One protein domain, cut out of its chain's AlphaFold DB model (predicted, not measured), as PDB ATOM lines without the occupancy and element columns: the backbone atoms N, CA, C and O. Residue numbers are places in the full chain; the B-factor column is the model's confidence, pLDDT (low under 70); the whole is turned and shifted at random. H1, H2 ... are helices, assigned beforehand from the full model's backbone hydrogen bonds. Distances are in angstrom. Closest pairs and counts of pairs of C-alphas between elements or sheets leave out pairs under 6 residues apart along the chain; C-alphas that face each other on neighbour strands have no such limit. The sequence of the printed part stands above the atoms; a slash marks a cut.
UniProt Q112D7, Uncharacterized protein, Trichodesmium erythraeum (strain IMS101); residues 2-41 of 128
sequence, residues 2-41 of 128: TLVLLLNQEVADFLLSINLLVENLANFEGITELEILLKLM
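AT A GLANCE: This is residues 2 to 41 of the 128 residues of an uncharacterized protein of Trichodesmium erythraeum (strain IMS101) (UniProt Q112D7). A long helix, H1, and a short one, H2, make an L-shaped corner at the far end of H1, and an extended stretch without a named element, residues 2 to 13, leads into the other end of H1. Residues 8 to 16, of which 14 to 16 belong to H1, stick out at that end. The printed part has 40 residues with two named helices, H1 then H2, and no named strand; the class is all helix. The whole is elongated, spanning 30 by 18 by 17 A, and only just compact, close to loose, with a radius of gyration of the C-alphas of 10.4 A.

IN THESE COORDINATES: The printed part begins at Thr 2, with its C-alpha at (170.838, 311.965, 262.435), and residues 2 to 13 hold no named element. H1 is residues 14 to 29, 22.4 A from first to last C-alpha, and begins at C-alpha 14 at (183.614, 315.583, 277.134). H2 is residues 33 to 40, 10.6 A long in the same sense, and ends at C-alpha 40 at (182.711, 305.223, 265.655).

HOW THE PARTS SIT: H1 and H2 touch, H1 with residues 22 to 26 alone, and their closest C-alphas are those of Ala 26 and Glu 33, 5.2 A apart. Their lines stand about perpendicular, at 79 degrees. Their centres are 9.9 A apart. A tight link of 3 residues joins them. In both H1 and H2 every O i to N i+4 pair is within hydrogen-bond range.

THE WHOLE: The two C-alphas farthest apart are those of Glu 10 and Gly 30, 30.6 A. The C-alphas of Thr 2 and Met 41 are 17.5 A apart. Without residues 8 to 16, which stand free, the body spans 23 by 18 by 16 A. The printed part has no cut. The mean pLDDT of the printed part is 74.5, and residues 2 to 13 are under 70.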
ATOM      1  N   THR A   2     169.426 311.916 262.840       28.58
ATOM      2  CA  THR A   2     170.838 311.965 262.435       28.58
ATOM      3  C   THR A   2     171.653 312.382 263.652       28.58
ATOM      4  O   THR A   2     171.499 313.510 264.116       28.58
ATOM      5  N   LEU A   3     172.467 311.480 264.205       41.38
ATOM      6  CA  LEU A   3     173.411 311.838 265.264       41.38
ATOM      7  C   LEU A   3     174.581 312.591 264.622       41.38
ATOM      8  O   LEU A   3     175.400 312.002 263.921       41.38
ATOM      9  N   VAL A   4     174.637 313.903 264.834       40.88
ATOM     10  CA  VAL A   4     175.809 314.719 264.504       40.88
ATOM     11  C   VAL A   4     176.710 314.713 265.735       40.88
ATOM     12  O   VAL A   4     176.428 315.400 266.715       40.88
ATOM     13  N   LEU A   5     177.771 313.903 265.707       48.16
ATOM     14  CA  LEU A   5     178.827 313.940 266.718       48.16
ATOM     15  C   LEU A   5     179.673 315.205 266.517       48.16
ATOM     16  O   LEU A   5     180.625 315.218 265.741       48.16
ATOM     17  N   LEU A   6     179.333 316.275 267.230       44.19
ATOM     18  CA  LEU A   6     180.232 317.409 267.443       44.19
ATOM     19  C   LEU A   6     181.133 317.089 268.641       44.19
ATOM     20  O   LEU A   6     180.891 317.531 269.761       44.19
ATOM     21  N   LEU A   7     182.158 316.266 268.406       53.69
ATOM     22  CA  LEU A   7     183.180 315.942 269.400       53.69
ATOM     23  C   LEU A   7     184.236 317.032 269.450       53.69
ATOM     24  O   LEU A   7     185.309 316.901 268.866       53.69
ATOM     25  N   ASN A   8     183.923 318.114 270.150       57.19
ATOM     26  CA  ASN A   8     184.939 319.085 270.508       57.19
ATOM     27  C   ASN A   8     185.570 318.676 271.851       57.19
ATOM     28  O   ASN A   8     184.886 318.657 272.874       57.19
ATOM     29  N   GLN A   9     186.861 318.323 271.840       58.56
ATOM     30  CA  GLN A   9     187.614 317.889 273.032       58.56
ATOM     31  C   GLN A   9     187.766 319.004 274.083       58.56
ATOM     32  O   GLN A   9     188.130 318.728 275.222       58.56
ATOM     33  N   GLU A  10     187.467 320.251 273.716       61.50
ATOM     34  CA  GLU A  10     187.578 321.434 274.576       61.50
ATOM     35  C   GLU A  10     186.357 321.664 275.488       61.50
ATOM     36  O   GLU A  10     186.330 322.616 276.268       61.50
ATOM     37  N   VAL A  11     185.327 320.816 275.403       61.28
ATOM     38  CA  VAL A  11     184.107 320.952 276.211       61.28
ATOM     39  C   VAL A  11     184.316 320.298 277.580       61.28
ATOM     40  O   VAL A  11     184.689 319.127 277.672       61.28
ATOM     41  N   ALA A  12     184.055 321.044 278.659       55.75
ATOM     42  CA  ALA A  12     183.968 320.470 280.002       55.75
ATOM     43  C   ALA A  12     182.947 319.311 279.993       55.75
ATOM     44  O   ALA A  12     181.883 319.439 279.399       55.75
ATOM     45  N   ASP A  13     183.290 318.173 280.599       69.38
ATOM     46  CA  ASP A  13     182.498 316.925 280.592       69.38
ATOM     47  C   ASP A  13     182.477 316.126 279.272       69.38
ATOM     48  O   ASP A  13     181.640 315.235 279.089       69.38
ATOM     49  N   PHE A  14     183.439 316.362 278.370       70.06
ATOM     50  CA  PHE A  14     183.614 315.583 277.134       70.06
ATOM     51  C   PHE A  14     183.630 314.061 277.369       70.06
ATOM     52  O   PHE A  14     182.881 313.324 276.726       70.06
ATOM     53  N   LEU A  15     184.445 313.586 278.319       73.94
ATOM     54  CA  LEU A  15     184.563 312.153 278.624       73.94
ATOM     55  C   LEU A  15     183.250 311.564 279.151       73.94
ATOM     56  O   LEU A  15     182.871 310.461 278.764       73.94
ATOM     57  N   LEU A  16     182.537 312.311 279.999       79.38
ATOM     58  CA  LEU A  16     181.261 311.871 280.557       79.38
ATOM     59  C   LEU A  16     180.194 311.760 279.459       79.38
ATOM     60  O   LEU A  16     179.469 310.770 279.389       79.38
ATOM     61  N   SER A  17     180.147 312.755 278.570       79.94
ATOM     62  CA  SER A  17     179.218 312.801 277.438       79.94
ATOM     63  C   SER A  17     179.464 311.653 276.461       79.94
ATOM     64  O   SER A  17     178.515 311.011 276.016       79.94
ATOM     65  N   ILE A  18     180.732 311.353 276.162       81.25
ATOM     66  CA  ILE A  18     181.107 310.204 275.334       81.25
ATOM     67  C   ILE A  18     180.676 308.889 275.972       81.25
ATOM     68  O   ILE A  18     180.023 308.094 275.298       81.25
ATOM     69  N   ASN A  19     180.991 308.672 277.249       83.50
ATOM     70  CA  ASN A  19     180.646 307.425 277.930       83.50
ATOM     71  C   ASN A  19     179.132 307.188 277.914       83.50
ATOM     72  O   ASN A  19     178.684 306.121 277.510       83.50
ATOM     73  N   LEU A  20     178.343 308.215 278.249       86.44
ATOM     74  CA  LEU A  20     176.886 308.107 278.272       86.44
ATOM     75  C   LEU A  20     176.301 307.838 276.876       86.44
ATOM     76  O   LEU A  20     175.324 307.105 276.730       86.44
ATOM     77  N   LEU A  21     176.875 308.434 275.827       85.81
ATOM     78  CA  LEU A  21     176.455 308.177 274.448       85.81
ATOM     79  C   LEU A  21     176.764 306.739 274.023       85.81
ATOM     80  O   LEU A  21     175.910 306.091 273.420       85.81
ATOM     81  N   VAL A  22     177.963 306.247 274.336       88.25
ATOM     82  CA  VAL A  22     178.395 304.886 273.996       88.25
ATOM     83  C   VAL A  22     177.535 303.850 274.716       88.25
ATOM     84  O   VAL A  22     177.028 302.944 274.059       88.25
ATOM     85  N   GLU A  23     177.294 304.025 276.017       90.44
ATOM     86  CA  GLU A  23     176.424 303.157 276.822       90.44
ATOM     87  C   GLU A  23     174.997 303.107 276.252       90.44
ATOM     88  O   GLU A  23     174.431 302.036 276.023       90.44
ATOM     89  N   ASN A  24     174.409 304.270 275.950       89.69
ATOM     90  CA  ASN A  24     173.055 304.337 275.400       89.69
ATOM     91  C   ASN A  24     172.947 303.672 274.025       89.69
ATOM     92  O   ASN A  24     171.968 302.977 273.755       89.69
ATOM     93  N   LEU A  25     173.940 303.871 273.154       88.31
ATOM     94  CA  LEU A  25     173.978 303.224 271.844       88.31
ATOM     95  C   LEU A  25     174.161 301.707 271.969       88.31
ATOM     96  O   LEU A  25     173.494 300.966 271.253       88.31
ATOM     97  N   ALA A  26     175.009 301.249 272.891       90.50
ATOM     98  CA  ALA A  26     175.231 299.833 273.166       90.50
ATOM     99  C   ALA A  26     173.931 299.157 273.626       90.50
ATOM    100  O   ALA A  26     173.499 298.164 273.037       90.50
ATOM    101  N   ASN A  27     173.238 299.767 274.591       91.94
ATOM    102  CA  ASN A  27     171.941 299.296 275.078       91.94
ATOM    103  C   ASN A  27     170.857 299.316 273.988       91.94
ATOM    104  O   ASN A  27     170.060 298.384 273.893       91.94
ATOM    105  N   PHE A  28     170.820 300.365 273.160       91.88
ATOM    106  CA  PHE A  28     169.843 300.502 272.078       91.88
ATOM    107  C   PHE A  28     170.054 299.480 270.953       91.88
ATOM    108  O   PHE A  28     169.088 298.919 270.439       91.88
ATOM    109  N   GLU A  29     171.305 299.242 270.557       89.19
ATOM    110  CA  GLU A  29     171.649 298.303 269.486       89.19
ATOM    111  C   GLU A  29     171.777 296.848 269.970       89.19
ATOM    112  O   GLU A  29     171.841 295.938 269.142       89.19
ATOM    113  N   GLY A  30     171.804 296.609 271.286       90.69
ATOM    114  CA  GLY A  30     171.989 295.279 271.868       90.69
ATOM    115  C   GLY A  30     173.390 294.706 271.640       90.69
ATOM    116  O   GLY A  30     173.544 293.489 271.540       90.69
ATOM    117  N   ILE A  31     174.398 295.574 271.521       87.50
ATOM    118  CA  ILE A  31     175.807 295.205 271.323       87.50
ATOM    119  C   ILE A  31     176.674 295.809 272.429       87.50
ATOM    120  O   ILE A  31     176.207 296.618 273.225       87.50
ATOM    121  N   THR A  32     177.942 295.420 272.506       88.06
ATOM    122  CA  THR A  32     178.856 295.930 273.537       88.06
ATOM    123  C   THR A  32     179.306 297.369 273.256       88.06
ATOM    124  O   THR A  32     179.406 297.803 272.107       88.06
ATOM    125  N   GLU A  33     179.667 298.106 274.309       87.69
ATOM    126  CA  GLU A  33     180.269 299.447 274.199       87.69
ATOM    127  C   GLU A  33     181.521 299.450 273.310       87.69
ATOM    128  O   GLU A  33     181.730 300.363 272.512       87.69
ATOM    129  N   LEU A  34     182.321 298.381 273.382       82.88
ATOM    130  CA  LEU A  34     183.499 298.191 272.539       82.88
ATOM    131  C   LEU A  34     183.142 298.142 271.048       82.88
ATOM    132  O   LEU A  34     183.856 298.695 270.212       82.88
ATOM    133  N   GLU A  35     182.026 297.503 270.701       82.31
ATOM    134  CA  GLU A  35     181.553 297.431 269.320       82.31
ATOM    135  C   GLU A  35     181.022 298.775 268.821       82.31
ATOM    136  O   GLU A  35     181.237 299.113 267.654       82.31
ATOM    137  N   ILE A  36     180.391 299.566 269.692       86.62
ATOM    138  CA  ILE A  36     180.017 300.949 269.379       86.62
ATOM    139  C   ILE A  36     181.262 301.798 269.133       86.62
ATOM    140  O   ILE A  36     181.338 302.484 268.113       86.62
ATOM    141  N   LEU A  37     182.273 301.712 269.999       80.81
ATOM    142  CA  LEU A  37     183.540 302.414 269.792       80.81
ATOM    143  C   LEU A  37     184.175 302.012 268.455       80.81
ATOM    144  O   LEU A  37     184.541 302.881 267.674       80.81
ATOM    145  N   LEU A  38     184.194 300.725 268.108       77.12
ATOM    146  CA  LEU A  38     184.709 300.250 266.817       77.12
ATOM    147  C   LEU A  38     183.883 300.731 265.611       77.12
ATOM    148  O   LEU A  38     184.401 300.870 264.496       77.12
ATOM    149  N   LYS A  39     182.582 300.973 265.790       79.19
ATOM    150  CA  LYS A  39     181.741 301.611 264.767       79.19
ATOM    151  C   LYS A  39     182.106 303.079 264.567       79.19
ATOM    152  O   LYS A  39     182.110 303.522 263.421       79.19
ATOM    153  N   LEU A  40     182.414 303.790 265.650       79.75
ATOM    154  CA  LEU A  40     182.711 305.223 265.655       79.75
ATOM    155  C   LEU A  40     184.166 305.539 265.279       79.75
ATOM    156  O   LEU A  40     184.437 306.583 264.688       79.75
ATOM    157  N   MET A  41     185.102 304.645 265.597       77.50
ATOM    158  CA  MET A  41     186.516 304.804 265.279       77.50
ATOM    159  C   MET A  41     186.758 304.625 263.781       77.50
ATOM    160  O   MET A  41     186.496 303.573 263.196       77.50
TER     161      MET A  41